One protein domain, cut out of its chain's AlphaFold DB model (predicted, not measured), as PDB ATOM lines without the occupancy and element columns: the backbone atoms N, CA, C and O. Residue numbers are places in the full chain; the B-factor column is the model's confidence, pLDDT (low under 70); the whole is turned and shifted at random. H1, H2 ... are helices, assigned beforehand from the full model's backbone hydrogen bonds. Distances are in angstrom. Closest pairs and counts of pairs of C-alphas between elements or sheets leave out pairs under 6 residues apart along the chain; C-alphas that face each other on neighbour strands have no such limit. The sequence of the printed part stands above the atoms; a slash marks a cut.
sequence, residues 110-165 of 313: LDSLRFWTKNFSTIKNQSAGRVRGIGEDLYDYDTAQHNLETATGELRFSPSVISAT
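Overview. This is residues 110 to 165 of the 313 residues of an uncharacterized protein of Aureobasidium pullulans (UniProt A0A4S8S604). The printed part folds back on itself as a small body of four short helices, with H1 and H2 end to end along one side, H3 at the turn, and residues 133 to 140 returning so that H4 packs on H1. From this body a tail, residues 156 to 165, sticks out and makes much of the length. The printed part has 56 residues with four named helices, in the order H1, H2, H3, H4, and no named strand; the class is all helix, though under half of the residues, 25, are in named elements. The whole is only just loose, close to extended, with a radius of gyration of the C-alphas of 15.2 A, and spans 49 by 25 by 22 A.

Arrangement. H1, residues 110 to 117, and H2, residues 120 to 126, meet only through their tight link. H2 and H3, residues 129 to 132, only just touch, and only at the corner by their link, with 3 pairs of C-alphas within 8 A; the closest C-alphas, those of Lys 124 and Arg 132, are 6.0 A apart. H3 is apart from H1, and also from H4, residues 141 to 146. H4 touches H1, the closest C-alphas being those of Arg 114 and Tyr 141, 5.3 A apart, and their lines stand about perpendicular at 75 degrees. H2 and H4 are apart. In H1, H2 and H4 every O i to N i+4 pair is within hydrogen-bond range; H3 is too short for such a pair, and its one O i to N i+3 pair is within range.

Along the chain. H1 begins at C-alpha 110, (-38.668, -28.371, -35.610), and is 10.5 A long from first to last C-alpha. H2 measures 9.9 A, H3 5.0 A and H4 8.9 A. H4 ends at C-alpha 146, (-33.729, -36.137, -24.410), and the tail ends at C-alpha 165, (-56.100, -46.777, -61.964).

Size, cuts and confidence. The two C-alphas farthest apart, those of Asn 125 and Thr 165, are 49.9 A apart. Without residues 156 to 165, which stand free, the body spans 33 by 22 by 13 A. The printed part has no cut; the link H2 to H3 is tight, and H3 to H4 is short. Residues 147 to 165 hold no named element. The mean pLDDT of the printed part is 76.3, and residues 129 to 137 are under 70.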
ATOM      1  N   LEU A 110     -39.064 -28.198 -37.007       85.12
ATOM      2  CA  LEU A 110     -38.668 -28.371 -35.610       85.12
ATOM      3  C   LEU A 110     -39.117 -27.209 -34.714       85.12
ATOM      4  O   LEU A 110     -39.528 -27.442 -33.575       85.12
ATOM      5  N   ASP A 111     -39.069 -25.970 -35.205       86.12
ATOM      6  CA  ASP A 111     -39.443 -24.793 -34.420       86.12
ATOM      7  C   ASP A 111     -40.958 -24.724 -34.220       86.12
ATOM      8  O   ASP A 111     -41.436 -24.352 -33.145       86.12
ATOM      9  N   SER A 112     -41.732 -25.130 -35.226       87.00
ATOM     10  CA  SER A 112     -43.179 -25.298 -35.105       87.00
ATOM     11  C   SER A 112     -43.533 -26.387 -34.101       87.00
ATOM     12  O   SER A 112     -44.336 -26.140 -33.196       87.00
ATOM     13  N   LEU A 113     -42.876 -27.546 -34.163       86.06
ATOM     14  CA  LEU A 113     -43.128 -28.626 -33.214       86.06
ATOM     15  C   LEU A 113     -42.791 -28.207 -31.774       86.06
ATOM     16  O   LEU A 113     -43.593 -28.422 -30.863       86.06
ATOM     17  N   ARG A 114     -41.662 -27.522 -31.562       88.88
ATOM     18  CA  ARG A 114     -41.311 -26.913 -30.266       88.88
ATOM     19  C   ARG A 114     -42.363 -25.924 -29.789       88.88
ATOM     20  O   ARG A 114     -42.793 -25.994 -28.639       88.88
ATOM     21  N   PHE A 115     -42.807 -25.020 -30.661       90.00
ATOM     22  CA  PHE A 115     -43.811 -24.014 -30.322       90.00
ATOM     23  C   PHE A 115     -45.116 -24.654 -29.829       90.00
ATOM     24  O   PHE A 115     -45.631 -24.275 -28.774       90.00
ATOM     25  N   TRP A 116     -45.630 -25.644 -30.561       88.62
ATOM     26  CA  TRP A 116     -46.923 -26.262 -30.264       88.62
ATOM     27  C   TRP A 116     -46.888 -27.227 -29.079       88.62
ATOM     28  O   TRP A 116     -47.892 -27.365 -28.379       88.62
ATOM     29  N   THR A 117     -45.738 -27.846 -28.812       88.00
ATOM     30  CA  THR A 117     -45.572 -28.815 -27.717       88.00
ATOM     31  C   THR A 117     -45.106 -28.181 -26.402       88.00
ATOM     32  O   THR A 117     -45.260 -28.788 -25.345       88.00
ATOM     33  N   LYS A 118     -44.631 -26.924 -26.414       89.25
ATOM     34  CA  LYS A 118     -44.078 -26.216 -25.240       89.25
ATOM     35  C   LYS A 118     -44.941 -26.286 -23.973       89.25
ATOM     36  O   LYS A 118     -44.416 -26.323 -22.866       89.25
ATOM     37  N   ASN A 119     -46.267 -26.272 -24.120       86.00
ATOM     38  CA  ASN A 119     -47.207 -26.227 -22.992       86.00
ATOM     39  C   ASN A 119     -47.780 -27.596 -22.594       86.00
ATOM     40  O   ASN A 119     -48.683 -27.657 -21.759       86.00
ATOM     41  N   PHE A 120     -47.291 -28.692 -23.173       84.88
ATOM     42  CA  PHE A 120     -47.831 -30.031 -22.925       84.88
ATOM     43  C   PHE A 120     -47.706 -30.452 -21.458       84.88
ATOM     44  O   PHE A 120     -48.668 -30.964 -20.883       84.88
ATOM     45  N   SER A 121     -46.589 -30.126 -20.808       77.44
ATOM     46  CA  SER A 121     -46.383 -30.354 -19.372       77.44
ATOM     47  C   SER A 121     -47.431 -29.639 -18.505       77.44
ATOM     48  O   SER A 121     -48.019 -30.233 -17.597       77.44
ATOM     49  N   THR A 122     -47.742 -28.381 -18.826       80.31
ATOM     50  CA  THR A 122     -48.794 -27.598 -18.161       80.31
ATOM     51  C   THR A 122     -50.171 -28.229 -18.363       80.31
ATOM     52  O   THR A 122     -50.920 -28.387 -17.397       80.31
ATOM     53  N   ILE A 123     -50.489 -28.647 -19.594       77.62
ATOM     54  CA  ILE A 123     -51.761 -29.304 -19.930       77.62
ATOM     55  C   ILE A 123     -51.907 -30.613 -19.148       77.62
ATOM     56  O   ILE A 123     -52.942 -30.832 -18.518       77.62
ATOM     57  N   LYS A 124     -50.863 -31.450 -19.106       76.62
ATOM     58  CA  LYS A 124     -50.841 -32.705 -18.338       76.62
ATOM     59  C   LYS A 124     -51.166 -32.462 -16.865       76.62
ATOM     60  O   LYS A 124     -52.048 -33.122 -16.311       76.62
ATOM     61  N   ASN A 125     -50.525 -31.471 -16.249       75.56
ATOM     62  CA  ASN A 125     -50.710 -31.161 -14.832       75.56
ATOM     63  C   ASN A 125     -52.123 -30.659 -14.502       75.56
ATOM     64  O   ASN A 125     -52.666 -31.030 -13.456       75.56
ATOM     65  N   GLN A 126     -52.718 -29.865 -15.395       76.50
ATOM     66  CA  GLN A 126     -54.063 -29.293 -15.241       76.50
ATOM     67  C   GLN A 126     -55.189 -30.254 -15.650       76.50
ATOM     68  O   GLN A 126     -56.357 -30.004 -15.352       76.50
ATOM     69  N   SER A 127     -54.859 -31.351 -16.330       70.75
ATOM     70  CA  SER A 127     -55.841 -32.311 -16.821       70.75
ATOM     71  C   SER A 127     -56.396 -33.228 -15.716       70.75
ATOM     72  O   SER A 127     -55.696 -33.606 -14.772       70.75
ATOM     73  N   ALA A 128     -57.678 -33.594 -15.836       70.12
ATOM     74  CA  ALA A 128     -58.344 -34.525 -14.923       70.12
ATOM     75  C   ALA A 128     -57.719 -35.934 -15.002       70.12
ATOM     76  O   ALA A 128     -57.155 -36.316 -16.026       70.12
ATOM     77  N   GLY A 129     -57.859 -36.741 -13.943       65.00
ATOM     78  CA  GLY A 129     -57.148 -38.023 -13.789       65.00
ATOM     79  C   GLY A 129     -57.239 -38.996 -14.977       65.00
ATOM     80  O   GLY A 129     -56.267 -39.686 -15.267       65.00
ATOM     81  N   ARG A 130     -58.351 -39.004 -15.729       58.62
ATOM     82  CA  ARG A 130     -58.512 -39.844 -16.933       58.62
ATOM     83  C   ARG A 130     -57.630 -39.403 -18.109       58.62
ATOM     84  O   ARG A 130     -57.245 -40.244 -18.907       58.62
ATOM     85  N   VAL A 131     -57.291 -38.117 -18.206       58.94
ATOM     86  CA  VAL A 131     -56.374 -37.571 -19.224       58.94
ATOM     87  C   VAL A 131     -54.916 -37.752 -18.798       58.94
ATOM     88  O   VAL A 131     -54.075 -38.031 -19.646       58.94
ATOM     89  N   ARG A 132     -54.617 -37.717 -17.487       56.56
ATOM     90  CA  ARG A 132     -53.278 -38.066 -16.975       56.56
ATOM     91  C   ARG A 132     -52.845 -39.479 -17.373       56.56
ATOM     92  O   ARG A 132     -51.677 -39.659 -17.689       56.56
ATOM     93  N   GLY A 133     -53.775 -40.438 -17.409       56.78
ATOM     94  CA  GLY A 133     -53.499 -41.821 -17.826       56.78
ATOM     95  C   GLY A 133     -53.284 -42.022 -19.333       56.78
ATOM     96  O   GLY A 133     -52.732 -43.039 -19.721       56.78
ATOM     97  N   ILE A 134     -53.687 -41.068 -20.183       58.31
ATOM     98  CA  ILE A 134     -53.382 -41.081 -21.631       58.31
ATOM     99  C   ILE A 134     -51.972 -40.510 -21.884       58.31
ATOM    100  O   ILE A 134     -51.394 -40.710 -22.944       58.31
ATOM    101  N   GLY A 135     -51.425 -39.773 -20.912       53.12
ATOM    102  CA  GLY A 135     -50.282 -38.887 -21.086       53.12
ATOM    103  C   GLY A 135     -49.078 -39.221 -20.221       53.12
ATOM    104  O   GLY A 135     -48.410 -38.280 -19.789       53.12
ATOM    105  N   GLU A 136     -48.772 -40.497 -19.953       56.47
ATOM    106  CA  GLU A 136     -47.443 -40.840 -19.414       56.47
ATOM    107  C   GLU A 136     -46.346 -40.213 -20.299       56.47
ATOM    108  O   GLU A 136     -45.495 -39.507 -19.753       56.47
ATOM    109  N   ASP A 137     -46.563 -40.195 -21.623       64.56
ATOM    110  CA  ASP A 137     -45.633 -39.672 -22.637       64.56
ATOM    111  C   ASP A 137     -45.954 -38.276 -23.210       64.56
ATOM    112  O   ASP A 137     -45.447 -37.897 -24.269       64.56
ATOM    113  N   LEU A 138     -46.813 -37.477 -22.560       76.38
ATOM    114  CA  LEU A 138     -47.099 -36.121 -23.049       76.38
ATOM    115  C   LEU A 138     -45.947 -35.162 -22.697       76.38
ATOM    116  O   LEU A 138     -46.007 -34.427 -21.706       76.38
ATOM    117  N   TYR A 139     -44.901 -35.193 -23.516       78.19
ATOM    118  CA  TYR A 139     -43.703 -34.367 -23.392       78.19
ATOM    119  C   TYR A 139     -43.712 -33.211 -24.392       78.19
ATOM    120  O   TYR A 139     -44.262 -33.317 -25.489       78.19
ATOM    121  N   ASP A 140     -43.091 -32.092 -24.015       86.56
ATOM    122  CA  ASP A 140     -42.667 -31.117 -25.013       86.56
ATOM    123  C   ASP A 140     -41.576 -31.723 -25.912       86.56
ATOM    124  O   ASP A 140     -40.933 -32.711 -25.545       86.56
ATOM    125  N   TYR A 141     -41.372 -31.135 -27.090       85.69
ATOM    126  CA  TYR A 141     -40.430 -31.657 -28.075       85.69
ATOM    127  C   TYR A 141     -39.018 -31.859 -27.509       85.69
ATOM    128  O   TYR A 141     -38.423 -32.911 -27.732       85.69
ATOM    129  N   ASP A 142     -38.484 -30.884 -26.773       87.00
ATOM    130  CA  ASP A 142     -37.106 -30.957 -26.285       87.00
ATOM    131  C   ASP A 142     -36.966 -32.061 -25.230       87.00
ATOM    132  O   ASP A 142     -36.055 -32.885 -25.315       87.00
ATOM    133  N   THR A 143     -37.917 -32.159 -24.299       85.06
ATOM    134  CA  THR A 143     -37.962 -33.263 -23.329       85.06
ATOM    135  C   THR A 143     -38.089 -34.625 -24.021       85.06
ATOM    136  O   THR A 143     -37.401 -35.570 -23.636       85.06
ATOM    137  N   ALA A 144     -38.912 -34.731 -25.071       83.94
ATOM    138  CA  ALA A 144     -39.082 -35.974 -25.824       83.94
ATOM    139  C   ALA A 144     -37.788 -36.420 -26.528       83.94
ATOM    140  O   ALA A 144     -37.495 -37.614 -26.549       83.94
ATOM    141  N   GLN A 145     -36.989 -35.486 -27.059       83.62
ATOM    142  CA  GLN A 145     -35.704 -35.808 -27.697       83.62
ATOM    143  C   GLN A 145     -34.616 -36.222 -26.700       83.62
ATOM    144  O   GLN A 145     -33.704 -36.963 -27.059       83.62
ATOM    145  N   HIS A 146     -34.686 -35.753 -25.451       84.00
ATOM    146  CA  HIS A 146     -33.729 -36.137 -24.410       84.00
ATOM    147  C   HIS A 146     -33.973 -37.542 -23.840       84.00
ATOM    148  O   HIS A 146     -33.055 -38.144 -23.279       84.00
ATOM    149  N   ASN A 147     -35.181 -38.076 -24.000       78.56
ATOM    150  CA  ASN A 147     -35.551 -39.415 -23.565       78.56
ATOM    151  C   ASN A 147     -35.269 -40.432 -24.678       78.56
ATOM    152  O   ASN A 147     -35.833 -40.349 -25.769       78.56
ATOM    153  N   LEU A 148     -34.431 -41.433 -24.391       71.44
ATOM    154  CA  LEU A 148     -34.005 -42.440 -25.374       71.44
ATOM    155  C   LEU A 148     -35.181 -43.242 -25.965       71.44
ATOM    156  O   LEU A 148     -35.108 -43.693 -27.102       71.44
ATOM    157  N   GLU A 149     -36.261 -43.402 -25.199       73.94
ATOM    158  CA  GLU A 149     -37.459 -44.145 -25.607       73.94
ATOM    159  C   GLU A 149     -38.407 -43.323 -26.498       73.94
ATOM    160  O   GLU A 149     -39.171 -43.902 -27.265       73.94
ATOM    161  N   THR A 150     -38.347 -41.986 -26.440       71.19
ATOM    162  CA  THR A 150     -39.272 -41.089 -27.162       71.19
ATOM    163  C   THR A 150     -38.594 -40.211 -28.215       71.19
ATOM    164  O   THR A 150     -39.268 -39.419 -28.876       71.19
ATOM    165  N   ALA A 151     -37.276 -40.325 -28.390       76.81
ATOM    166  CA  ALA A 151     -36.528 -39.539 -29.362       76.81
ATOM    167  C   ALA A 151     -36.915 -39.928 -30.799       76.81
ATOM    168  O   ALA A 151     -36.624 -41.027 -31.269       76.81
ATOM    169  N   THR A 152     -37.573 -39.011 -31.512       70.19
ATOM    170  CA  THR A 152     -38.099 -39.247 -32.869       70.19
ATOM    171  C   THR A 152     -37.117 -38.923 -34.003       70.19
ATOM    172  O   THR A 152     -37.394 -39.274 -35.148       70.19
ATOM    173  N   GLY A 153     -35.952 -38.328 -33.717       72.50
ATOM    174  CA  GLY A 153     -34.939 -38.026 -34.737       72.50
ATOM    175  C   GLY A 153     -35.352 -36.907 -35.705       72.50
ATOM    176  O   GLY A 153     -36.082 -35.991 -35.332       72.50
ATOM    177  N   GLU A 154     -34.850 -36.940 -36.946       73.19
ATOM    178  CA  GLU A 154     -35.195 -35.940 -37.972       73.19
ATOM    179  C   GLU A 154     -36.677 -36.020 -38.372       73.19
ATOM    180  O   GLU A 154     -37.188 -37.094 -38.696       73.19
ATOM    181  N   LEU A 155     -37.345 -34.864 -38.434       76.00
ATOM    182  CA  LEU A 155     -38.706 -34.743 -38.959       76.00
ATOM    183  C   LEU A 155     -38.725 -35.108 -40.445       76.00
ATOM    184  O   LEU A 155     -38.175 -34.393 -41.281       76.00
ATOM    185  N   ARG A 156     -39.362 -36.233 -40.774       74.38
ATOM    186  CA  ARG A 156     -39.547 -36.687 -42.153       74.38
ATOM    187  C   ARG A 156     -40.990 -37.096 -42.374       74.38
ATOM    188  O   ARG A 156     -41.516 -37.954 -41.670       74.38
ATOM    189  N   PHE A 157     -41.599 -36.514 -43.398       75.69
ATOM    190  CA  PHE A 157     -42.962 -36.817 -43.806       75.69
ATOM    191  C   PHE A 157     -42.958 -37.491 -45.172       75.69
ATOM    192  O   PHE A 157     -42.250 -37.064 -46.082       75.69
ATOM    193  N   SER A 158     -43.746 -38.555 -45.308       76.31
ATOM    194  CA  SER A 158     -44.027 -39.184 -46.598       76.31
ATOM    195  C   SER A 158     -45.474 -38.881 -46.976       76.31
ATOM    196  O   SER A 158     -46.351 -39.076 -46.135       76.31
ATOM    197  N   PRO A 159     -45.740 -38.404 -48.200       79.69
ATOM    198  CA  PRO A 159     -47.098 -38.109 -48.626       79.69
ATOM    199  C   PRO A 159     -47.914 -39.393 -48.783       79.69
ATOM    200  O   PRO A 159     -47.393 -40.428 -49.208       79.69
ATOM    201  N   SER A 160     -49.210 -39.311 -48.499       81.00
ATOM    202  CA  SER A 160     -50.149 -40.389 -48.793       81.00
ATOM    203  C   SER A 160     -50.481 -40.384 -50.285       81.00
ATOM    204  O   SER A 160     -50.908 -39.376 -50.848       81.00
ATOM    205  N   VAL A 161     -50.293 -41.524 -50.949       76.31
ATOM    206  CA  VAL A 161     -50.549 -41.659 -52.389       76.31
ATOM    207  C   VAL A 161     -51.873 -42.381 -52.606       76.31
ATOM    208  O   VAL A 161     -51.988 -43.578 -52.348       76.31
ATOM    209  N   ILE A 162     -52.872 -41.669 -53.133       77.25
ATOM    210  CA  ILE A 162     -54.094 -42.285 -53.661       77.25
ATOM    211  C   ILE A 162     -53.865 -42.555 -55.148       77.25
ATOM    212  O   ILE A 162     -53.859 -41.635 -55.965       77.25
ATOM    213  N   SER A 163     -53.665 -43.823 -55.506       75.88
ATOM    214  CA  SER A 163     -53.571 -44.243 -56.906       75.88
ATOM    215  C   SER A 163     -54.941 -44.685 -57.406       75.88
ATOM    216  O   SER A 163     -55.477 -45.703 -56.968       75.88
ATOM    217  N   ALA A 164     -55.515 -43.923 -58.335       75.88
ATOM    218  CA  ALA A 164     -56.690 -44.340 -59.086       75.88
ATOM    219  C   ALA A 164     -56.228 -44.875 -60.443       75.88
ATOM    220  O   ALA A 164     -55.781 -44.120 -61.307       75.88
ATOM    221  N   THR A 165     -56.331 -46.188 -60.642       75.50
ATOM    222  CA  THR A 165     -56.100 -46.777 -61.964       75.50
ATOM    223  C   THR A 165     -57.402 -46.710 -62.746       75.50
ATOM    224  O   THR A 165     -58.329 -47.479 -62.499       75.50
TER     225      THR A 165